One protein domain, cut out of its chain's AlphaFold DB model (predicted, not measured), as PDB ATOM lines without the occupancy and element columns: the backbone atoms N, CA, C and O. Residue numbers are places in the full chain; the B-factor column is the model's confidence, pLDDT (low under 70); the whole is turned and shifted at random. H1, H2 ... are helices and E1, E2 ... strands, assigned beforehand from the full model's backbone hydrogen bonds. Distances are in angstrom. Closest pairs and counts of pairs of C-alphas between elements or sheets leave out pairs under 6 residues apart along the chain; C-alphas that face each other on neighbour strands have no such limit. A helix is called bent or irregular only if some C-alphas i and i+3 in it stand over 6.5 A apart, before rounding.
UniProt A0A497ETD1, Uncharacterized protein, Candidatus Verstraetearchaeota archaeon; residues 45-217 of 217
ATOM      1  N   THR A  45     156.339 164.066 220.316       89.38
ATOM      2  CA  THR A  45     154.965 163.559 220.270       89.38
ATOM      3  C   THR A  45     154.136 164.416 219.312       89.38
ATOM      4  O   THR A  45     154.391 165.613 219.166       89.38
ATOM      5  N   GLU A  46     153.103 163.833 218.697       88.88
ATOM      6  CA  GLU A  46     152.182 164.579 217.825       88.88
ATOM      7  C   GLU A  46     151.533 165.761 218.551       88.88
ATOM      8  O   GLU A  46     151.358 166.827 217.969       88.88
ATOM      9  N   ARG A  47     151.245 165.595 219.848       90.06
ATOM     10  CA  ARG A  47     150.713 166.658 220.699       90.06
ATOM     11  C   ARG A  47     151.688 167.825 220.817       90.06
ATOM     12  O   ARG A  47     151.316 168.955 220.536       90.06
ATOM     13  N   THR A  48     152.941 167.540 221.162       93.44
ATOM     14  CA  THR A  48     153.985 168.567 221.272       93.44
ATOM     15  C   THR A  48     154.212 169.277 219.941       93.44
ATOM     16  O   THR A  48     154.355 170.495 219.914       93.44
ATOM     17  N   LEU A  49     154.223 168.538 218.828       94.00
ATOM     18  CA  LEU A  49     154.360 169.134 217.502       94.00
ATOM     19  C   LEU A  49     153.172 170.043 217.165       94.00
ATOM     20  O   LEU A  49     153.378 171.138 216.645       94.00
ATOM     21  N   LEU A  50     151.946 169.619 217.482       95.12
ATOM     22  CA  LEU A  50     150.758 170.443 217.292       95.12
ATOM     23  C   LEU A  50     150.835 171.732 218.114       95.12
ATOM     24  O   LEU A  50     150.629 172.807 217.559       95.12
ATOM     25  N   ASP A  51     151.176 171.637 219.398       95.00
ATOM     26  CA  ASP A  51     151.295 172.798 220.286       95.00
ATOM     27  C   ASP A  51     152.350 173.790 219.763       95.00
ATOM     28  O   ASP A  51     152.124 175.001 219.763       95.00
ATOM     29  N   LEU A  52     153.473 173.288 219.233       96.06
ATOM     30  CA  LEU A  52     154.491 174.114 218.580       96.06
ATOM     31  C   LEU A  52     153.952 174.812 217.328       96.06
ATOM     32  O   LEU A  52     154.179 176.008 217.154       96.06
ATOM     33  N   ILE A  53     153.241 174.092 216.455       96.25
ATOM     34  CA  ILE A  53     152.652 174.660 215.232       96.25
ATOM     35  C   ILE A  53     151.634 175.747 215.575       96.25
ATOM     36  O   ILE A  53     151.668 176.830 214.994       96.25
ATOM     37  N   MET A  54     150.770 175.483 216.550       95.56
ATOM     38  CA  MET A  54     149.766 176.430 217.024       95.56
ATOM     39  C   MET A  54     150.425 177.676 217.626       95.56
ATOM     40  O   MET A  54     150.075 178.789 217.250       95.56
ATOM     41  N   GLY A  55     151.445 177.500 218.470       96.00
ATOM     42  CA  GLY A  55     152.210 178.619 219.023       96.00
ATOM     43  C   GLY A  55     152.920 179.444 217.944       96.00
ATOM     44  O   GLY A  55     152.916 180.672 218.003       96.00
ATOM     45  N   MET A  56     153.479 178.797 216.914       96.31
ATOM     46  CA  MET A  56     154.052 179.497 215.758       96.31
ATOM     47  C   MET A  56     152.993 180.302 215.006       96.31
ATOM     48  O   MET A  56     153.254 181.453 214.665       96.31
ATOM     49  N   ARG A  57     151.804 179.736 214.779       95.25
ATOM     50  CA  ARG A  57     150.682 180.440 214.145       95.25
ATOM     51  C   ARG A  57     150.245 181.656 214.955       95.25
ATOM     52  O   ARG A  57     150.018 182.715 214.380       95.25
ATOM     53  N   ASP A  58     150.179 181.546 216.275       94.69
ATOM     54  CA  ASP A  58     149.751 182.659 217.126       94.69
ATOM     55  C   ASP A  58     150.758 183.825 217.103       94.69
ATOM     56  O   ASP A  58     150.364 184.994 217.105       94.69
ATOM     57  N   VAL A  59     152.058 183.518 217.023       96.81
ATOM     58  CA  VAL A  59     153.137 184.521 216.998       96.81
ATOM     59  C   VAL A  59     153.359 185.106 215.601       96.81
ATOM     60  O   VAL A  59     153.513 186.317 215.456       96.81
ATOM     61  N   LEU A  60     153.403 184.258 214.571       95.56
ATOM     62  CA  LEU A  60     153.822 184.627 213.213       95.56
ATOM     63  C   LEU A  60     152.652 184.834 212.249       95.56
ATOM     64  O   LEU A  60     152.852 185.395 211.170       95.56
ATOM     65  N   ARG A  61     151.442 184.392 212.617       92.19
ATOM     66  CA  ARG A  61     150.244 184.394 211.764       92.19
ATOM     67  C   ARG A  61     150.544 183.712 210.426       92.19
ATOM     68  O   ARG A  61     151.060 182.599 210.410       92.19
ATOM     69  N   GLU A  62     150.302 184.406 209.320       82.75
ATOM     70  CA  GLU A  62     150.558 183.948 207.948       82.75
ATOM     71  C   GLU A  62     152.029 183.538 207.715       82.75
ATOM     72  O   GLU A  62     152.325 182.686 206.879       82.75
ATOM     73  N   GLY A  63     152.973 184.071 208.502       93.19
ATOM     74  CA  GLY A  63     154.387 183.696 208.424       93.19
ATOM     75  C   GLY A  63     154.703 182.277 208.921       93.19
ATOM     76  O   GLY A  63     155.759 181.741 208.579       93.19
ATOM     77  N   ALA A  64     153.818 181.646 209.704       96.19
ATOM     78  CA  ALA A  64     154.052 180.311 210.260       96.19
ATOM     79  C   ALA A  64     154.109 179.228 209.172       96.19
ATOM     80  O   ALA A  64     155.010 178.386 209.175       96.19
ATOM     81  N   ALA A  65     153.191 179.287 208.205       96.38
ATOM     82  CA  ALA A  65     153.151 178.370 207.072       96.38
ATOM     83  C   ALA A  65     154.430 178.468 206.223       96.38
ATOM     84  O   ALA A  65     155.061 177.451 205.927       96.38
ATOM     85  N   ALA A  66     154.870 179.691 205.910       96.38
ATOM     86  CA  ALA A  66     156.107 179.932 205.171       96.38
ATOM     87  C   ALA A  66     157.342 179.414 205.929       96.38
ATOM     88  O   ALA A  66     158.195 178.740 205.346       96.38
ATOM     89  N   LEU A  67     157.425 179.671 207.240       97.12
ATOM     90  CA  LEU A  67     158.521 179.174 208.073       97.12
ATOM     91  C   LEU A  67     158.590 177.643 208.053       97.12
ATOM     92  O   LEU A  67     159.664 177.083 207.828       97.12
ATOM     93  N   LEU A  68     157.455 176.968 208.251       97.00
ATOM     94  CA  LEU A  68     157.370 175.507 208.213       97.00
ATOM     95  C   LEU A  68     157.766 174.958 206.842       97.00
ATOM     96  O   LEU A  68     158.588 174.046 206.767       97.00
ATOM     97  N   TYR A  69     157.259 175.548 205.760       97.81
ATOM     98  CA  TYR A  69     157.632 175.154 204.405       97.81
ATOM     99  C   TYR A  69     159.151 175.189 204.199       97.81
ATOM    100  O   TYR A  69     159.758 174.184 203.821       97.81
ATOM    101  N   HIS A  70     159.795 176.315 204.512       97.25
ATOM    102  CA  HIS A  70     161.233 176.473 204.303       97.25
ATOM    103  C   HIS A  70     162.080 175.624 205.257       97.25
ATOM    104  O   HIS A  70     163.103 175.075 204.835       97.25
ATOM    105  N   ALA A  71     161.664 175.472 206.517       96.50
ATOM    106  CA  ALA A  71     162.364 174.636 207.488       96.50
ATOM    107  C   ALA A  71     162.406 173.170 207.032       96.50
ATOM    108  O   ALA A  71     163.480 172.561 206.997       96.50
ATOM    109  N   PHE A  72     161.263 172.625 206.611       96.38
ATOM    110  CA  PHE A  72     161.169 171.236 206.164       96.38
ATOM    111  C   PHE A  72     161.762 171.024 204.767       96.38
ATOM    112  O   PHE A  72     162.407 169.998 204.544       96.38
ATOM    113  N   LYS A  73     161.686 172.017 203.870       98.06
ATOM    114  CA  LYS A  73     162.421 172.009 202.594       98.06
ATOM    115  C   LYS A  73     163.924 171.894 202.812       98.06
ATOM    116  O   LYS A  73     164.569 171.010 202.251       98.06
ATOM    117  N   LYS A  74     164.489 172.718 203.697       96.62
ATOM    118  CA  LYS A  74     165.920 172.672 204.019       96.62
ATOM    119  C   LYS A  74     166.325 171.348 204.674       96.62
ATOM    120  O   LYS A  74     167.381 170.806 204.351       96.62
ATOM    121  N   ALA A  75     165.492 170.815 205.570       93.38
ATOM    122  CA  ALA A  75     165.738 169.525 206.210       93.38
ATOM    123  C   ALA A  75     165.741 168.367 205.196       93.38
ATOM    124  O   ALA A  75     166.640 167.525 205.240       93.38
ATOM    125  N   ALA A  76     164.786 168.354 204.263       95.62
ATOM    126  CA  ALA A  76     164.687 167.335 203.224       95.62
ATOM    127  C   ALA A  76     165.851 167.398 202.221       95.62
ATOM    128  O   ALA A  76     166.417 166.352 201.909       95.62
ATOM    129  N   ILE A  77     166.280 168.601 201.807       96.00
ATOM    130  CA  ILE A  77     167.485 168.776 200.972       96.00
ATOM    131  C   ILE A  77     168.701 168.172 201.675       96.00
ATOM    132  O   ILE A  77     169.371 167.306 201.120       96.00
ATOM    133  N   ARG A  78     168.954 168.579 202.928       91.31
ATOM    134  CA  ARG A  78     170.102 168.089 203.705       91.31
ATOM    135  C   ARG A  78     170.096 166.565 203.822       91.31
ATOM    136  O   ARG A  78     171.138 165.941 203.648       91.31
ATOM    137  N   ARG A  79     168.932 165.972 204.103       89.88
ATOM    138  CA  ARG A  79     168.766 164.517 204.195       89.88
ATOM    139  C   ARG A  79     169.107 163.828 202.879       89.88
ATOM    140  O   ARG A  79     169.922 162.913 202.879       89.88
ATOM    141  N   PHE A  80     168.491 164.261 201.783       92.56
ATOM    142  CA  PHE A  80     168.690 163.641 200.477       92.56
ATOM    143  C   PHE A  80     170.158 163.729 200.048       92.56
ATOM    144  O   PHE A  80     170.751 162.720 199.674       92.56
ATOM    145  N   SER A  81     170.767 164.912 200.171       89.50
ATOM    146  CA  SER A  81     172.178 165.124 199.838       89.50
ATOM    147  C   SER A  81     173.116 164.276 200.699       89.50
ATOM    148  O   SER A  81     174.044 163.684 200.161       89.50
ATOM    149  N   SER A  82     172.856 164.151 202.007       85.00
ATOM    150  CA  SER A  82     173.650 163.285 202.892       85.00
ATOM    151  C   SER A  82     173.594 161.822 202.454       85.00
ATOM    152  O   SER A  82     174.632 161.183 202.338       85.00
ATOM    153  N   LEU A  83     172.397 161.297 202.171       85.19
ATOM    154  CA  LEU A  83     172.230 159.908 201.731       85.19
ATOM    155  C   LEU A  83     172.906 159.649 200.380       85.19
ATOM    156  O   LEU A  83     173.478 158.581 200.163       85.19
ATOM    157  N   LEU A  84     172.863 160.631 199.478       86.31
ATOM    158  CA  LEU A  84     173.515 160.550 198.176       86.31
ATOM    159  C   LEU A  84     175.048 160.518 198.303       86.31
ATOM    160  O   LEU A  84     175.701 159.716 197.635       86.31
ATOM    161  N   GLU A  85     175.619 161.336 199.190       84.50
ATOM    162  CA  GLU A  85     177.053 161.319 199.512       84.50
ATOM    163  C   GLU A  85     177.479 160.004 200.179       84.50
ATOM    164  O   GLU A  85     178.519 159.437 199.831       84.50
ATOM    165  N   ASP A  86     176.668 159.471 201.095       82.00
ATOM    166  CA  ASP A  86     176.934 158.183 201.739       82.00
ATOM    167  C   ASP A  86     176.925 157.036 200.721       82.00
ATOM    168  O   ASP A  86     177.833 156.197 200.715       82.00
ATOM    169  N   LEU A  87     175.958 157.037 199.798       83.88
ATOM    170  CA  LEU A  87     175.914 156.081 198.695       83.88
ATOM    171  C   LEU A  87     177.145 156.215 197.793       83.88
ATOM    172  O   LEU A  87     177.759 155.204 197.446       83.88
ATOM    173  N   LYS A  88     177.556 157.441 197.450       85.00
ATOM    174  CA  LYS A  88     178.761 157.690 196.644       85.00
ATOM    175  C   LYS A  88     180.009 157.109 197.317       85.00
ATOM    176  O   LYS A  88     180.744 156.354 196.680       85.00
ATOM    177  N   LYS A  89     180.219 157.382 198.610       83.19
ATOM    178  CA  LYS A  89     181.340 156.830 199.398       83.19
ATOM    179  C   LYS A  89     181.307 155.304 199.445       83.19
ATOM    180  O   LYS A  89     182.345 154.659 199.286       83.19
ATOM    181  N   PHE A  90     180.122 154.723 199.635       83.75
ATOM    182  CA  PHE A  90     179.936 153.275 199.611       83.75
ATOM    183  C   PHE A  90     180.347 152.681 198.256       83.75
ATOM    184  O   PHE A  90     181.157 151.754 198.224       83.75
ATOM    185  N   ARG A  91     179.879 153.257 197.140       82.44
ATOM    186  CA  ARG A  91     180.224 152.810 195.779       82.44
ATOM    187  C   ARG A  91     181.711 152.927 195.478       82.44
ATOM    188  O   ARG A  91     182.282 152.000 194.908       82.44
ATOM    189  N   MET A  92     182.352 154.018 195.893       83.69
ATOM    190  CA  MET A  92     183.801 154.198 195.747       83.69
ATOM    191  C   MET A  92     184.583 153.090 196.459       83.69
ATOM    192  O   MET A  92     185.489 152.494 195.876       83.69
ATOM    193  N   LYS A  93     184.188 152.758 197.696       84.44
ATOM    194  CA  LYS A  93     184.801 151.681 198.484       84.44
ATOM    195  C   LYS A  93     184.558 150.298 197.873       84.44
ATOM    196  O   LYS A  93     185.486 149.497 197.804       84.44
ATOM    197  N   GLU A  94     183.328 150.018 197.446       85.06
ATOM    198  CA  GLU A  94     182.920 148.733 196.863       85.06
ATOM    199  C   GLU A  94     183.637 148.460 195.533       85.06
ATOM    200  O   GLU A  94     184.181 147.375 195.324       85.06
ATOM    201  N   LEU A  95     183.693 149.467 194.658       90.56
ATOM    202  CA  LEU A  95     184.284 149.366 193.321       90.56
ATOM    203  C   LEU A  95     185.794 149.643 193.297       90.56
ATOM    204  O   LEU A  95     186.422 149.448 192.259       90.56
ATOM    205  N   LYS A  96     186.378 150.074 194.424       93.38
ATOM    206  CA  LYS A  96     187.792 150.465 194.561       93.38
ATOM    207  C   LYS A  96     188.211 151.541 193.552       93.38
ATOM    208  O   LYS A  96     189.255 151.431 192.913       93.38
ATOM    209  N   VAL A  97     187.385 152.576 193.419       92.00
ATOM    210  CA  VAL A  97     187.640 153.729 192.543       92.00
ATOM    211  C   VAL A  97     187.861 154.991 193.370       92.00
ATOM    212  O   VAL A  97     187.245 155.166 194.421       92.00
ATOM    213  N   GLU A  98     188.727 155.880 192.886       89.12
ATOM    214  CA  GLU A  98     188.989 157.179 193.524       89.12
ATOM    215  C   GLU A  98     187.827 158.161 193.359       89.12
ATOM    216  O   GLU A  98     187.629 159.034 194.200       89.12
ATOM    217  N   GLU A  99     187.026 157.997 192.306       91.44
ATOM    218  CA  GLU A  99     185.855 158.824 192.050       91.44
ATOM    219  C   GLU A  99     184.713 157.992 191.459       91.44
ATOM    220  O   GLU A  99     184.920 157.093 190.642       91.44
ATOM    221  N   TYR A 100     183.486 158.301 191.886       89.81
ATOM    222  CA  TYR A 100     182.267 157.676 191.388       89.81
ATOM    223  C   TYR A 100     181.295 158.727 190.847       89.81
ATOM    224  O   TYR A 100     180.871 159.628 191.575       89.81
ATOM    225  N   ALA A 101     180.914 158.581 189.578       91.50
ATOM    226  CA  ALA A 101     179.861 159.372 188.956       91.50
ATOM    227  C   ALA A 101     178.493 158.720 189.208       91.50
ATOM    228  O   ALA A 101     178.268 157.571 188.820       91.50
ATOM    229  N   LEU A 102     177.589 159.469 189.845       88.62
ATOM    230  CA  LEU A 102     176.235 159.021 190.173       88.62
ATOM    231  C   LEU A 102     175.416 158.740 188.910       88.62
ATOM    232  O   LEU A 102     175.415 159.530 187.964       88.62
ATOM    233  N   LYS A 103     174.675 157.633 188.924       88.50
ATOM    234  CA  LYS A 103     173.797 157.184 187.837       88.50
ATOM    235  C   LYS A 103     172.331 157.342 188.238       88.50
ATOM    236  O   LYS A 103     172.012 157.414 189.420       88.50
ATOM    237  N   ALA A 104     171.413 157.331 187.272       83.00
ATOM    238  CA  ALA A 104     169.970 157.426 187.537       83.00
ATOM    239  C   ALA A 104     169.466 156.375 188.556       83.00
ATOM    240  O   ALA A 104     168.725 156.688 189.489       83.00
ATOM    241  N   GLY A 105     169.968 155.138 188.477       85.00
ATOM    242  CA  GLY A 105     169.666 154.095 189.466       85.00
ATOM    243  C   GLY A 105     170.012 154.466 190.919       85.00
ATOM    244  O   GLY A 105     169.303 154.051 191.839       85.00
ATOM    245  N   ASP A 106     171.042 155.288 191.141       85.94
ATOM    246  CA  ASP A 106     171.426 155.751 192.477       85.94
ATOM    247  C   ASP A 106     170.395 156.742 193.025       85.94
ATOM    248  O   ASP A 106     169.914 156.583 194.145       85.94
ATOM    249  N   TYR A 107     169.962 157.705 192.209       89.50
ATOM    250  CA  TYR A 107     168.937 158.682 192.588       89.50
ATOM    251  C   TYR A 107     167.597 158.021 192.918       89.50
ATOM    252  O   TYR A 107     166.958 158.383 193.906       89.50
ATOM    253  N   LYS A 108     167.187 157.013 192.137       89.06
ATOM    254  CA  LYS A 108     166.000 156.203 192.445       89.06
ATOM    255  C   LYS A 108     166.137 155.477 193.784       89.06
ATOM    256  O   LYS A 108     165.180 155.427 194.554       89.06
ATOM    257  N   THR A 109     167.320 154.930 194.062       87.19
ATOM    258  CA  THR A 109     167.611 154.249 195.330       87.19
ATOM    259  C   THR A 109     167.480 155.216 196.505       87.19
ATOM    260  O   THR A 109     166.774 154.909 197.461       87.19
ATOM    261  N   ILE A 110     168.064 156.415 196.401       89.75
ATOM    262  CA  ILE A 110     167.940 157.447 197.441       89.75
ATOM    263  C   ILE A 110     166.493 157.919 197.602       89.75
ATOM    264  O   ILE A 110     166.031 158.084 198.727       89.75
ATOM    265  N   LEU A 111     165.752 158.107 196.508       91.94
ATOM    266  CA  LEU A 111     164.348 158.513 196.580       91.94
ATOM    267  C   LEU A 111     163.497 157.482 197.336       91.94
ATOM    268  O   LEU A 111     162.690 157.864 198.184       91.94
ATOM    269  N   ASN A 112     163.703 156.190 197.068       88.50
ATOM    270  CA  ASN A 112     163.022 155.114 197.787       88.50
ATOM    271  C   ASN A 112     163.411 155.087 199.272       88.50
ATOM    272  O   ASN A 112     162.532 154.981 200.122       88.50
ATOM    273  N   GLU A 113     164.696 155.247 199.592       88.31
ATOM    274  CA  GLU A 113     165.166 155.307 200.982       88.31
ATOM    275  C   GLU A 113     164.541 156.487 201.739       88.31
ATOM    276  O   GLU A 113     164.066 156.340 202.861       88.31
ATOM    277  N   VAL A 114     164.460 157.666 201.113       89.81
ATOM    278  CA  VAL A 114     163.805 158.841 201.709       89.81
ATOM    279  C   VAL A 114     162.317 158.588 201.962       89.81
ATOM    280  O   VAL A 114     161.797 159.006 202.997       89.81
ATOM    281  N   VAL A 115     161.636 157.889 201.051       91.31
ATOM    282  CA  VAL A 115     160.238 157.472 201.231       91.31
ATOM    283  C   VAL A 115     160.085 156.537 202.430       91.31
ATOM    284  O   VAL A 115     159.193 156.756 203.251       91.31
ATOM    285  N   GLU A 116     160.953 155.538 202.572       88.06
ATOM    286  CA  GLU A 116     160.925 154.629 203.721       88.06
ATOM    287  C   GLU A 116     161.240 155.355 205.033       88.06
ATOM    288  O   GLU A 116     160.564 155.136 206.038       88.06
ATOM    289  N   LEU A 117     162.169 156.314 205.019       86.75
ATOM    290  CA  LEU A 117     162.441 157.163 206.179       86.75
ATOM    291  C   LEU A 117     161.231 158.011 206.576       86.75
ATOM    292  O   LEU A 117     160.956 158.138 207.765       86.75
ATOM    293  N   TYR A 118     160.458 158.550 205.628       89.44
ATOM    294  CA  TYR A 118     159.218 159.257 205.971       89.44
ATOM    295  C   TYR A 118     158.196 158.354 206.666       89.44
ATOM    296  O   TYR A 118     157.486 158.823 207.559       89.44
ATOM    297  N   LYS A 119     158.130 157.072 206.295       88.25
ATOM    298  CA  LYS A 119     157.270 156.095 206.972       88.25
ATOM    299  C   LYS A 119     157.793 155.787 208.372       88.25
ATOM    300  O   LYS A 119     157.051 155.893 209.346       88.25
ATOM    301  N   PHE A 120     159.084 155.478 208.478       84.06
ATOM    302  CA  PHE A 120     159.748 155.140 209.735       84.06
ATOM    303  C   PHE A 120     159.686 156.275 210.768       84.06
ATOM    304  O   PHE A 120     159.396 156.042 211.937       84.06
ATOM    305  N   GLU A 121     159.897 157.519 210.333       84.25
ATOM    306  CA  GLU A 121     159.821 158.714 211.184       84.25
ATOM    307  C   GLU A 121     158.372 159.132 211.508       84.25
ATOM    308  O   GLU A 121     158.152 160.082 212.259       84.25
ATOM    309  N   GLY A 122     157.372 158.443 210.951       86.25
ATOM    310  CA  GLY A 122     155.962 158.655 211.268       86.25
ATOM    311  C   GLY A 122     155.283 159.796 210.505       86.25
ATOM    312  O   GLY A 122     154.169 160.179 210.871       86.25
ATOM    313  N   TYR A 123     155.868 160.326 209.425       89.62
ATOM    314  CA  TYR A 123     155.201 161.335 208.583       89.62
ATOM    315  C   TYR A 123     153.962 160.772 207.877       89.62
ATOM    316  O   TYR A 123     153.013 161.511 207.613       89.62
ATOM    317  N   ALA A 124     153.946 159.474 207.578       93.56
ATOM    318  CA  ALA A 124     152.808 158.760 207.008       93.56
ATOM    319  C   ALA A 124     152.928 157.256 207.276       93.56
ATOM    320  O   ALA A 124     153.997 156.772 207.625       93.56
ATOM    321  N   GLN A 125     151.832 156.519 207.104       90.81
ATOM    322  CA  GLN A 125     151.859 155.052 207.130       90.81
ATOM    323  C   GLN A 125     152.377 154.483 205.808       90.81
ATOM    324  O   GLN A 125     153.093 153.488 205.790       90.81
ATOM    325  N   ASP A 126     152.018 155.129 204.698       93.94
ATOM    326  CA  ASP A 126     152.533 154.808 203.373       93.94
ATOM    327  C   ASP A 126     152.695 156.090 202.550       93.94
ATOM    328  O   ASP A 126     151.972 157.069 202.748       93.94
ATOM    329  N   VAL A 127     153.646 156.085 201.622       94.69
ATOM    330  CA  VAL A 127     153.906 157.199 200.708       94.69
ATOM    331  C   VAL A 127     154.059 156.626 199.312       94.69
ATOM    332  O   VAL A 127     154.909 155.772 199.066       94.69
ATOM    333  N   GLN A 128     153.222 157.103 198.397       94.06
ATOM    334  CA  GLN A 128     153.172 156.627 197.022       94.06
ATOM    335  C   GLN A 128     153.575 157.749 196.078       94.06
ATOM    336  O   GLN A 128     153.021 158.844 196.152       94.06
ATOM    337  N   ILE A 129     154.514 157.462 195.178       92.81
ATOM    338  CA  ILE A 129     154.931 158.376 194.114       92.81
ATOM    339  C   ILE A 129     154.377 157.837 192.798       92.81
ATOM    340  O   ILE A 129     154.713 156.726 192.385       92.81
ATOM    341  N   LYS A 130     153.527 158.618 192.132       91.50
ATOM    342  CA  LYS A 130     152.957 158.279 190.827       91.50
ATOM    343  C   LYS A 130     153.462 159.253 189.773       91.50
ATOM    344  O   LYS A 130     153.251 160.456 189.890       91.50
ATOM    345  N   LEU A 131     154.083 158.708 188.729       90.56
ATOM    346  CA  LEU A 131     154.434 159.439 187.517       90.56
ATOM    347  C   LEU A 131     153.341 159.189 186.479       90.56
ATOM    348  O   LEU A 131     153.161 158.058 186.027       90.56
ATOM    349  N   ASP A 132     152.611 160.234 186.112       87.12
ATOM    350  CA  ASP A 132     151.635 160.199 185.029       87.12
ATOM    351  C   ASP A 132     152.290 160.766 183.765       87.12
ATOM    352  O   ASP A 132     152.497 161.974 183.649       87.12
ATOM    353  N   LYS A 133     152.653 159.871 182.837       84.62
ATOM    354  CA  LYS A 133     153.320 160.234 181.579       84.62
ATOM    355  C   LYS A 133     152.407 160.993 180.624       84.62
ATOM    356  O   LYS A 133     152.900 161.826 179.879       84.62
ATOM    357  N   GLU A 134     151.107 160.712 180.637       86.00
ATOM    358  CA  GLU A 134     150.156 161.367 179.734       86.00
ATOM    359  C   GLU A 134     149.926 162.817 180.153       86.00
ATOM    360  O   GLU A 134     149.823 163.709 179.315       86.00
ATOM    361  N   LYS A 135     149.879 163.058 181.467       86.44
ATOM    362  CA  LYS A 135     149.666 164.395 182.037       86.44
ATOM    363  C   LYS A 135     150.956 165.142 182.361       86.44
ATOM    364  O   LYS A 135     150.878 166.288 182.797       86.44
ATOM    365  N   GLU A 136     152.109 164.497 182.178       88.50
ATOM    366  CA  GLU A 136     153.429 165.000 182.579       88.50
ATOM    367  C   GLU A 136     153.415 165.514 184.025       88.50
ATOM    368  O   GLU A 136     153.834 166.629 184.325       88.50
ATOM    369  N   SER A 137     152.867 164.707 184.935       88.81
ATOM    370  CA  SER A 137     152.675 165.107 186.331       88.81
ATOM    371  C   SER A 137     153.243 164.083 187.302       88.81
ATOM    372  O   SER A 137     153.297 162.882 187.019       88.81
ATOM    373  N   ILE A 138     153.677 164.574 188.461       93.31
ATOM    374  CA  ILE A 138     154.165 163.749 189.563       93.31
ATOM    375  C   ILE A 138     153.282 164.034 190.766       93.31
ATOM    376  O   ILE A 138     153.165 165.178 191.210       93.31
ATOM    377  N   LEU A 139     152.668 162.977 191.286       94.12
ATOM    378  CA  LEU A 139     151.797 163.039 192.447       94.12
ATOM    379  C   LEU A 139     152.406 162.230 193.581       94.12
ATOM    380  O   LEU A 139     152.756 161.061 193.401       94.12
ATOM    381  N   LEU A 140     152.486 162.847 194.755       96.12
ATOM    382  CA  LEU A 140     152.836 162.175 195.995       96.12
ATOM    383  C   LEU A 140     151.593 162.048 196.859       96.12
ATOM    384  O   LEU A 140     150.905 163.032 197.105       96.12
ATOM    385  N   THR A 141     151.304 160.833 197.312       96.81
ATOM    386  CA  THR A 141     150.172 160.544 198.198       96.81
ATOM    387  C   THR A 141     150.685 159.994 199.518       96.81
ATOM    388  O   THR A 141     151.284 158.922 199.547       96.81
ATOM    389  N   TYR A 142     150.434 160.721 200.601       97.19
ATOM    390  CA  TYR A 142     150.768 160.340 201.970       97.19
ATOM    391  C   TYR A 142     149.527 159.742 202.632       97.19
ATOM    392  O   TYR A 142     148.605 160.472 203.011       97.19
ATOM    393  N   LYS A 143     149.509 158.417 202.775       94.94
ATOM    394  CA  LYS A 143     148.411 157.679 203.404       94.94
ATOM    395  C   LYS A 143     148.572 157.637 204.908       94.94
ATOM    396  O   LYS A 143     149.675 157.429 205.419       94.94
ATOM    397  N   GLY A 144     147.469 157.845 205.622       91.88
ATOM    398  CA  GLY A 144     147.515 157.992 207.076       91.88
ATOM    399  C   GLY A 144     148.491 159.097 207.494       91.88
ATOM    400  O   GLY A 144     149.271 158.893 208.419       91.88
ATOM    401  N   SER A 145     148.505 160.218 206.765       94.62
ATOM    402  CA  SER A 145     149.465 161.319 206.925       94.62
ATOM    403  C   SER A 145     149.440 161.936 208.325       94.62
ATOM    404  O   SER A 145     148.372 162.131 208.906       94.62
ATOM    405  N   LEU A 146     150.614 162.327 208.829       93.50
ATOM    406  CA  LEU A 146     150.772 163.121 210.047       93.50
ATOM    407  C   LEU A 146     149.898 164.379 210.010       93.50
ATOM    408  O   LEU A 146     149.224 164.661 210.991       93.50
ATOM    409  N   ALA A 147     149.834 165.087 208.879       94.75
ATOM    410  CA  ALA A 147     149.030 166.303 208.757       94.75
ATOM    411  C   ALA A 147     147.547 166.051 209.083       94.75
ATOM    412  O   ALA A 147     146.947 166.791 209.861       94.75
ATOM    413  N   HIS A 148     146.981 164.955 208.572       94.12
ATOM    414  CA  HIS A 148     145.610 164.549 208.890       94.12
ATOM    415  C   HIS A 148     145.440 164.150 210.357       94.12
ATOM    416  O   HIS A 148     144.447 164.501 210.993       94.12
ATOM    417  N   ARG A 149     146.419 163.437 210.928       94.25
ATOM    418  CA  ARG A 149     146.378 163.043 212.345       94.25
ATOM    419  C   ARG A 149     146.409 164.263 213.270       94.25
ATOM    420  O   ARG A 149     145.616 164.310 214.207       94.25
ATOM    421  N   LEU A 150     147.222 165.277 212.961       95.31
ATOM    422  CA  LEU A 150     147.262 166.542 213.704       95.31
ATOM    423  C   LEU A 150     145.938 167.315 213.607       95.31
ATOM    424  O   LEU A 150     145.440 167.799 214.621       95.31
ATOM    425  N   ILE A 151     145.319 167.366 212.425       94.19
ATOM    426  CA  ILE A 151     143.994 167.986 212.248       94.19
ATOM    427  C   ILE A 151     142.939 167.269 213.096       94.19
ATOM    428  O   ILE A 151     142.201 167.916 213.839       94.19
ATOM    429  N   LYS A 152     142.928 165.931 213.084       94.06
ATOM    430  CA  LYS A 152     142.028 165.135 213.934       94.06
ATOM    431  C   LYS A 152     142.250 165.358 215.430       94.06
ATOM    432  O   LYS A 152     141.303 165.227 216.206       94.06
ATOM    433  N   LEU A 153     143.476 165.658 215.866       93.81
ATOM    434  CA  LEU A 153     143.740 166.033 217.258       93.81
ATOM    435  C   LEU A 153     143.079 167.375 217.604       93.81
ATOM    436  O   LEU A 153     142.425 167.460 218.642       93.81
ATOM    437  N   CYS A 154     143.152 168.382 216.726       93.44
ATOM    438  CA  CYS A 154     142.446 169.654 216.923       93.44
ATOM    439  C   CYS A 154     140.928 169.478 216.999       93.44
ATOM    440  O   CYS A 154     140.290 170.049 217.882       93.44
ATOM    441  N   GLU A 155     140.348 168.670 216.108       91.38
ATOM    442  CA  GLU A 155     138.901 168.418 216.075       91.38
ATOM    443  C   GLU A 155     138.394 167.819 217.392       91.38
ATOM    444  O   GLU A 155     137.389 168.278 217.941       91.38
ATOM    445  N   LYS A 156     139.120 166.837 217.944       92.19
ATOM    446  CA  LYS A 156     138.795 166.223 219.245       92.19
ATOM    447  C   LYS A 156     138.773 167.240 220.381       92.19
ATOM    448  O   LYS A 156     137.994 167.098 221.320       92.19
ATOM    449  N   GLU A 157     139.610 168.262 220.283       92.06
ATOM    450  CA  GLU A 157     139.754 169.306 221.293       92.06
ATOM    451  C   GLU A 157     138.959 170.572 220.986       92.06
ATOM    452  O   GLU A 157     139.018 171.534 221.751       92.06
ATOM    453  N   LYS A 158     138.174 170.567 219.901       92.94
ATOM    454  CA  LYS A 158     137.378 171.715 219.444       92.94
ATOM    455  C   LYS A 158     138.238 172.959 219.177       92.94
ATOM    456  O   LYS A 158     137.798 174.085 219.403       92.94
ATOM    457  N   LEU A 159     139.458 172.748 218.686       92.62
ATOM    458  CA  LEU A 159     140.379 173.797 218.256       92.62
ATOM    459  C   LEU A 159     140.290 174.007 216.742       92.62
ATOM    460  O   LEU A 159     140.017 173.068 215.995       92.62
ATOM    461  N   MET A 160     140.580 175.228 216.283       93.00
ATOM    462  CA  MET A 160     140.705 175.525 214.853       93.00
ATOM    463  C   MET A 160     141.957 174.834 214.280       93.00
ATOM    464  O   MET A 160     143.070 175.193 214.698       93.00
ATOM    465  N   PRO A 161     141.818 173.894 213.324       92.50
ATOM    466  CA  PRO A 161     142.957 173.155 212.792       92.50
ATOM    467  C   PRO A 161     143.951 174.060 212.044       92.50
ATOM    468  O   PRO A 161     143.524 174.910 211.259       92.50
ATOM    469  N   PRO A 162     145.273 173.890 212.238       94.00
ATOM    470  CA  PRO A 162     146.305 174.627 211.508       94.00
ATOM    471  C   PRO A 162     146.571 173.976 210.138       94.00
ATOM    472  O   PRO A 162     147.655 173.456 209.867       94.00
ATOM    473  N   THR A 163     145.533 173.901 209.298       95.00
ATOM    474  CA  THR A 163     145.556 173.136 208.037       95.00
ATOM    475  C   THR A 163     146.637 173.633 207.077       95.00
ATOM    476  O   THR A 163     147.328 172.828 206.452       95.00
ATOM    477  N   GLU A 164     146.806 174.948 206.959       95.25
ATOM    478  CA  GLU A 164     147.789 175.542 206.053       95.25
ATOM    479  C   GLU A 164     149.225 175.241 206.497       95.25
ATOM    480  O   GLU A 164     150.083 174.900 205.678       95.25
ATOM    481  N   GLU A 165     149.480 175.296 207.801       96.81
ATOM    482  CA  GLU A 165     150.774 175.018 208.406       96.81
ATOM    483  C   GLU A 165     151.172 173.550 208.240       96.81
ATOM    484  O   GLU A 165     152.290 173.253 207.804       96.81
ATOM    485  N   VAL A 166     150.257 172.615 208.528       95.62
ATOM    486  CA  VAL A 166     150.554 171.180 208.391       95.62
ATOM    487  C   VAL A 166     150.724 170.772 206.929       95.62
ATOM    488  O   VAL A 166     151.588 169.949 206.624       95.62
ATOM    489  N   LEU A 167     149.971 171.373 206.001       96.62
ATOM    490  CA  LEU A 167     150.193 171.169 204.570       96.62
ATOM    491  C   LEU A 167     151.526 171.770 204.123       96.62
ATOM    492  O   LEU A 167     152.222 171.166 203.311       96.62
ATOM    493  N   SER A 168     151.918 172.923 204.662       96.69
ATOM    494  CA  SER A 168     153.196 173.565 204.343       96.69
ATOM    495  C   SER A 168     154.398 172.738 204.785       96.69
ATOM    496  O   SER A 168     155.368 172.647 204.035       96.69
ATOM    497  N   LEU A 169     154.308 172.044 205.919       95.75
ATOM    498  CA  LEU A 169     155.296 171.046 206.333       95.75
ATOM    499  C   LEU A 169     155.457 169.940 205.277       95.75
ATOM    500  O   LEU A 169     156.574 169.674 204.829       95.75
ATOM    501  N   VAL A 170     154.351 169.323 204.838       96.31
ATOM    502  CA  VAL A 170     154.390 168.236 203.842       96.31
ATOM    503  C   VAL A 170     154.911 168.747 202.495       96.31
ATOM    504  O   VAL A 170     155.799 168.127 201.909       96.31
ATOM    505  N   LYS A 171     154.427 169.908 202.030       97.38
ATOM    506  CA  LYS A 171     154.930 170.574 200.817       97.38
ATOM    507  C   LYS A 171     156.429 170.843 200.911       97.38
ATOM    508  O   LYS A 171     157.137 170.588 199.945       97.38
ATOM    509  N   GLY A 172     156.911 171.309 202.064       97.69
ATOM    510  CA  GLY A 172     158.324 171.569 202.314       97.69
ATOM    511  C   GLY A 172     159.164 170.309 202.139       97.69
ATOM    512  O   GLY A 172     160.123 170.317 201.373       97.69
ATOM    513  N   CYS A 173     158.761 169.200 202.769       96.75
ATOM    514  CA  CYS A 173     159.417 167.902 202.593       96.75
ATOM    515  C   CYS A 173     159.523 167.505 201.113       96.75
ATOM    516  O   CYS A 173     160.620 167.232 200.630       96.75
ATOM    517  N   VAL A 174     158.402 167.538 200.383       96.94
ATOM    518  CA  VAL A 174     158.363 167.185 198.956       96.94
ATOM    519  C   VAL A 174     159.245 168.122 198.132       96.94
ATOM    520  O   VAL A 174     160.098 167.654 197.382       96.94
ATOM    521  N   ALA A 175     159.098 169.437 198.303       97.50
ATOM    522  CA  ALA A 175     159.897 170.431 197.596       97.50
ATOM    523  C   ALA A 175     161.393 170.189 197.809       97.50
ATOM    524  O   ALA A 175     162.152 170.151 196.851       97.50
ATOM    525  N   GLY A 176     161.819 169.951 199.051       97.75
ATOM    526  CA  GLY A 176     163.231 169.758 199.361       97.75
ATOM    527  C   GLY A 176     163.812 168.461 198.806       97.75
ATOM    528  O   GLY A 176     164.906 168.473 198.241       97.75
ATOM    529  N   THR A 177     163.076 167.353 198.912       96.88
ATOM    530  CA  THR A 177     163.477 166.068 198.321       96.88
ATOM    531  C   THR A 177     163.662 166.192 196.819       96.88
ATOM    532  O   THR A 177     164.689 165.773 196.288       96.88
ATOM    533  N   PHE A 178     162.690 166.788 196.130       96.56
ATOM    534  CA  PHE A 178     162.760 166.904 194.683       96.56
ATOM    535  C   PHE A 178     163.792 167.943 194.252       96.56
ATOM    536  O   PHE A 178     164.521 167.655 193.310       96.56
ATOM    537  N   SER A 179     163.956 169.067 194.966       96.75
ATOM    538  CA  SER A 179     165.039 170.024 194.689       96.75
ATOM    539  C   SER A 179     166.406 169.337 194.681       96.75
ATOM    540  O   SER A 179     167.204 169.515 193.761       96.75
ATOM    541  N   ALA A 180     166.671 168.500 195.689       95.81
ATOM    542  CA  ALA A 180     167.923 167.755 195.787       95.81
ATOM    543  C   ALA A 180     168.054 166.659 194.715       95.81
ATOM    544  O   ALA A 180     169.152 166.423 194.216       95.81
ATOM    545  N   LEU A 181     166.944 166.015 194.337       94.81
ATOM    546  CA  LEU A 181     166.906 164.995 193.288       94.81
ATOM    547  C   LEU A 181     167.308 165.558 191.916       94.81
ATOM    548  O   LEU A 181     168.072 164.919 191.193       94.81
ATOM    549  N   VAL A 182     166.784 166.729 191.542       93.31
ATOM    550  CA  VAL A 182     167.044 167.328 190.221       93.31
ATOM    551  C   VAL A 182     168.245 168.276 190.206       93.31
ATOM    552  O   VAL A 182     168.838 168.469 189.146       93.31
ATOM    553  N   GLY A 183     168.648 168.810 191.365       92.19
ATOM    554  CA  GLY A 183     169.763 169.752 191.501       92.19
ATOM    555  C   GLY A 183     169.389 171.221 191.266       92.19
ATOM    556  O   GLY A 183     170.260 172.027 190.955       92.19
ATOM    557  N   GLU A 184     168.114 171.578 191.406       93.94
ATOM    558  CA  GLU A 184     167.597 172.943 191.245       93.94
ATOM    559  C   GLU A 184     166.529 173.248 192.295       93.94
ATOM    560  O   GLU A 184     166.010 172.342 192.941       93.94
ATOM    561  N   ASP A 185     166.199 174.523 192.492       94.50
ATOM    562  CA  ASP A 185     165.181 174.887 193.470       94.50
ATOM    563  C   ASP A 185     163.764 174.659 192.927       94.50
ATOM    564  O   ASP A 185     163.340 175.310 191.977       94.50
ATOM    565  N   ILE A 186     163.024 173.743 193.553       94.38
ATOM    566  CA  ILE A 186     161.632 173.432 193.230       94.38
ATOM    567  C   ILE A 186     160.710 174.070 194.260       94.38
ATOM    568  O   ILE A 186     160.911 173.938 195.471       94.38
ATOM    569  N   ASP A 187     159.657 174.722 193.776       93.81
ATOM    570  CA  ASP A 187     158.583 175.250 194.606       93.81
ATOM    571  C   ASP A 187     157.299 174.431 194.433       93.81
ATOM    572  O   ASP A 187     156.794 174.264 193.324       93.81
ATOM    573  N   VAL A 188     156.763 173.910 195.536       94.25
ATOM    574  CA  VAL A 188     155.522 173.132 195.549       94.25
ATOM    575  C   VAL A 188     154.398 174.013 196.068       94.25
ATOM    576  O   VAL A 188     154.339 174.346 197.253       94.25
ATOM    577  N   ARG A 189     153.471 174.356 195.176       89.31
ATOM    578  CA  ARG A 189     152.345 175.244 195.496       89.31
ATOM    579  C   ARG A 189     151.103 174.489 195.943       89.31
ATOM    580  O   ARG A 189     150.382 174.964 196.819       89.31
ATOM    581  N   GLU A 190     150.885 173.297 195.395       88.50
ATOM    582  CA  GLU A 190     149.626 172.572 195.529       88.50
ATOM    583  C   GLU A 190     149.758 171.341 196.428       88.50
ATOM    584  O   GLU A 190     150.463 170.377 196.123       88.50
ATOM    585  N   ALA A 191     149.018 171.362 197.535       95.00
ATOM    586  CA  ALA A 191     148.745 170.191 198.352       95.00
ATOM    587  C   ALA A 191     147.316 170.258 198.882       95.00
ATOM    588  O   ALA A 191     146.814 171.341 199.190       95.00
ATOM    589  N   ARG A 192     146.669 169.104 199.003       94.56
ATOM    590  CA  ARG A 192     145.308 169.005 199.531       94.56
ATOM    591  C   ARG A 192     145.126 167.757 200.374       94.56
ATOM    592  O   ARG A 192     145.842 166.772 200.203       94.56
ATOM    593  N   ILE A 193     144.142 167.818 201.257       94.25
ATOM    594  CA  ILE A 193     143.700 166.688 202.070       94.25
ATOM    595  C   ILE A 193     142.447 166.130 201.408       94.25
ATOM    596  O   ILE A 193     141.458 166.842 201.243       94.25
ATOM    597  N   GLU A 194     142.511 164.877 200.982       93.56
ATOM    598  CA  GLU A 194     141.367 164.158 200.434       93.56
ATOM    599  C   GLU A 194     140.382 163.787 201.559       93.56
ATOM    600  O   GLU A 194     140.790 163.662 202.717       93.56
ATOM    601  N   PRO A 195     139.096 163.526 201.259       88.12
ATOM    602  CA  PRO A 195     138.122 163.087 202.263       88.12
ATOM    603  C   PRO A 195     138.526 161.813 203.025       88.12
ATOM    604  O   PRO A 195     138.098 161.609 204.161       88.12
ATOM    605  N   SER A 196     139.368 160.961 202.426       89.75
ATOM    606  CA  SER A 196     139.957 159.789 203.091       89.75
ATOM    607  C   SER A 196     140.918 160.159 204.229       89.75
ATOM    608  O   SER A 196     141.190 159.335 205.104       89.75
ATOM    609  N   GLY A 197     141.420 161.396 204.243       89.19
ATOM    610  CA  GLY A 197     142.517 161.844 205.092       89.19
ATOM    611  C   GLY A 197     143.896 161.716 204.456       89.19
ATOM    612  O   GLY A 197     144.898 161.999 205.113       89.19
ATOM    613  N   ASP A 198     143.972 161.271 203.203       94.94
ATOM    614  CA  ASP A 198     145.236 161.211 202.481       94.94
ATOM    615  C   ASP A 198     145.663 162.616 202.062       94.94
ATOM    616  O   ASP A 198     144.842 163.435 201.647       94.94
ATOM    617  N   VAL A 199     146.961 162.897 202.146       97.00
ATOM    618  CA  VAL A 199     147.509 164.159 201.640       97.00
ATOM    619  C   VAL A 199     148.094 163.921 200.264       97.00
ATOM    620  O   VAL A 199     149.005 163.107 200.109       97.00
ATOM    621  N   VAL A 200     147.581 164.649 199.278       96.44
ATOM    622  CA  VAL A 200     148.059 164.610 197.898       96.44
ATOM    623  C   VAL A 200     148.823 165.891 197.610       96.44
ATOM    624  O   VAL A 200     148.303 166.989 197.808       96.44
ATOM    625  N   VAL A 201     150.053 165.741 197.130       96.56
ATOM    626  CA  VAL A 201     150.938 166.833 196.727       96.56
ATOM    627  C   VAL A 201     151.247 166.684 195.246       96.56
ATOM    628  O   VAL A 201     151.673 165.613 194.808       96.56
ATOM    629  N   ALA A 202     151.038 167.754 194.485       93.81
ATOM    630  CA  ALA A 202     151.365 167.802 193.067       93.81
ATOM    631  C   ALA A 202     152.630 168.634 192.858       93.81
ATOM    632  O   ALA A 202     152.743 169.756 193.354       93.81
ATOM    633  N   LEU A 203     153.593 168.073 192.131       94.00
ATOM    634  CA  LEU A 203     154.776 168.817 191.715       94.00
ATOM    635  C   LEU A 203     154.494 169.620 190.435       94.00
ATOM    636  O   LEU A 203     153.639 169.212 189.642       94.00
ATOM    637  N   PRO A 204     155.234 170.720 190.199       91.06
ATOM    638  CA  PRO A 204     155.128 171.486 188.962       91.06
ATOM    639  C   PRO A 204     155.377 170.623 187.718       91.06
ATOM    640  O   PRO A 204     156.191 169.700 187.727       91.06
ATOM    641  N   LYS A 205     154.685 170.921 186.618       90.31
ATOM    642  CA  LYS A 205     154.769 170.128 185.382       90.31
ATOM    643  C   LYS A 205     156.181 170.156 184.781       90.31
ATOM    644  O   LYS A 205     156.686 169.149 184.292       90.31
ATOM    645  N   GLU A 206     156.833 171.309 184.843       90.31
ATOM    646  CA  GLU A 206     158.148 171.588 184.269       90.31
ATOM    647  C   GLU A 206     159.273 170.700 184.820       90.31
ATOM    648  O   GLU A 206     160.293 170.517 184.153       90.31
ATOM    649  N   ILE A 207     159.091 170.098 185.999       92.38
ATOM    650  CA  ILE A 207     160.102 169.216 186.589       92.38
ATOM    651  C   ILE A 207     159.948 167.749 186.158       92.38
ATOM    652  O   ILE A 207     160.846 166.945 186.417       92.38
ATOM    653  N   PHE A 208     158.837 167.381 185.505       92.06
ATOM    654  CA  PHE A 208     158.509 165.988 185.183       92.06
ATOM    655  C   PHE A 208     159.627 165.290 184.407       92.06
ATOM    656  O   PHE A 208     160.082 164.220 184.810       92.06
ATOM    657  N   ALA A 209     160.106 165.918 183.328       90.00
ATOM    658  CA  ALA A 209     161.147 165.355 182.473       90.00
ATOM    659  C   ALA A 209     162.451 165.096 183.245       90.00
ATOM    660  O   ALA A 209     163.030 164.018 183.128       90.00
ATOM    661  N   LYS A 210     162.860 166.043 184.100       91.75
ATOM    662  CA  LYS A 210     164.089 165.947 184.904       91.75
ATOM    663  C   LYS A 210     164.005 164.817 185.923       91.75
ATOM    664  O   LYS A 210     164.946 164.049 186.088       91.75
ATOM    665  N   VAL A 211     162.864 164.684 186.596       90.75
ATOM    666  CA  VAL A 211     162.640 163.573 187.530       90.75
ATOM    667  C   VAL A 211     162.627 162.246 186.787       90.75
ATOM    668  O   VAL A 211     163.284 161.308 187.232       90.75
ATOM    669  N   ALA A 212     161.908 162.159 185.664       88.12
ATOM    670  CA  ALA A 212     161.836 160.937 184.874       88.12
ATOM    671  C   ALA A 212     163.237 160.491 184.431       88.12
ATOM    672  O   ALA A 212     163.588 159.331 184.638       88.12
ATOM    673  N   GLU A 213     164.067 161.407 183.929       87.62
ATOM    674  CA  GLU A 213     165.468 161.143 183.582       87.62
ATOM    675  C   GLU A 213     166.255 160.586 184.778       87.62
ATOM    676  O   GLU A 213     166.939 159.571 184.661       87.62
ATOM    677  N   ARG A 214     166.100 161.190 185.962       86.12
ATOM    678  CA  ARG A 214     166.826 160.783 187.172       86.12
ATOM    679  C   ARG A 214     166.412 159.427 187.730       86.12
ATOM    680  O   ARG A 214     167.225 158.832 188.421       86.12
ATOM    681  N   ILE A 215     165.187 158.945 187.497       82.94
ATOM    682  CA  ILE A 215     164.678 157.729 188.170       82.94
ATOM    683  C   ILE A 215     164.227 156.604 187.229       82.94
ATOM    684  O   ILE A 215     163.841 155.532 187.708       82.94
ATOM    685  N   THR A 216     164.232 156.829 185.913       77.56
ATOM    686  CA  THR A 216     163.819 155.823 184.913       77.56
ATOM    687  C   THR A 216     164.896 155.453 183.897       77.56
ATOM    688  O   THR A 216     164.703 154.451 183.209       77.56
ATOM    689  N   ALA A 217     165.995 156.215 183.816       57.94
ATOM    690  CA  ALA A 217     167.134 155.912 182.949       57.94
ATOM    691  C   ALA A 217     168.018 154.771 183.484       57.94
ATOM    692  O   ALA A 217     168.058 154.557 184.721       57.94
TER     693      ALA A 217
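What this domain is: This is residues 45 to 217 of the 217 residues of an uncharacterized protein of Candidatus Verstraetearchaeota archaeon (UniProt A0A497ETD1). A small four-stranded sheet has helices over one face, and H5 makes the core between this sheet and the long helix H2, which runs along the longest axis. H1 and H4 pack at one end of H5, H3 and H6 at the other. The printed part has 173 residues with six named helices and four named strands, in the order H1 H2 H3 E1 E2 H4 H5 E3 E4 H6; the class is mixed, and the antiparallel sheet runs E1 E2 E4 E3. The whole is compact, with a radius of gyration of the C-alphas of 17.3 A and an elongated outline of 59 by 36 by 27 A.

How they stand to each other: Look first at the hairpin of E1, residues 126 to 132, and E2, residues 137 to 143, where N 128 and O 141 are 2.9 A apart. E4, residues 199 to 202, is antiparallel to E2, with N 140 and O 201 at 2.9 A. E3, residues 190 to 193, forms a hairpin with E4, with N 192 and O 200 at 2.9 A; these pairs are within hydrogen-bond range. H5, residues 163 to 182, is the hub, touching five helices; it lies over E4 and E3 at a height over the sheet of 8.9 A, slantwise at 45 degrees to E4 on the local plane. H3, residues 104 to 120, and H6, residues 205 to 216, complete two layers, H3, H5 and H6 being on one face of the sheet. H4, residues 146 to 156, only grazes the sheet with residues 146 to 148. E2, H4, H5 and E3 form a split strand-helix-strand unit, two strands running the same way with E4 between them; its crossover is right-handed. H2, residues 63 to 95, touches H5 at a shallow tilt of 31 degrees, the same way, the closest C-alphas being those of Lys 73 and Gly 176, 4.0 A. H1, residues 46 to 60, touches H4 with residues 46 to 50 alone, the closest C-alphas being those of Leu 50 and Leu 150, 6.3 A. In H1 to H5 every O i to N i+4 pair is within hydrogen-bond range, in H6 6 of 8.

Where its parts are: Find C-alpha 126 at (152.533, 154.808, 203.373), where E1 begins; E1 and E2 each measure 19.1 A. H2 runs 48.0 A from C-alpha 63 at (154.387, 183.696, 208.424), and H5 28.5 A. H6 is irregular, with C-alphas 206 and 209 7.1 A apart.

The domain as a whole: The farthest C-alphas, Lys 96 and Lys 158, are 60.1 A apart. The printed part has no cut and no long link; pLDDT is under 70 at residue 217.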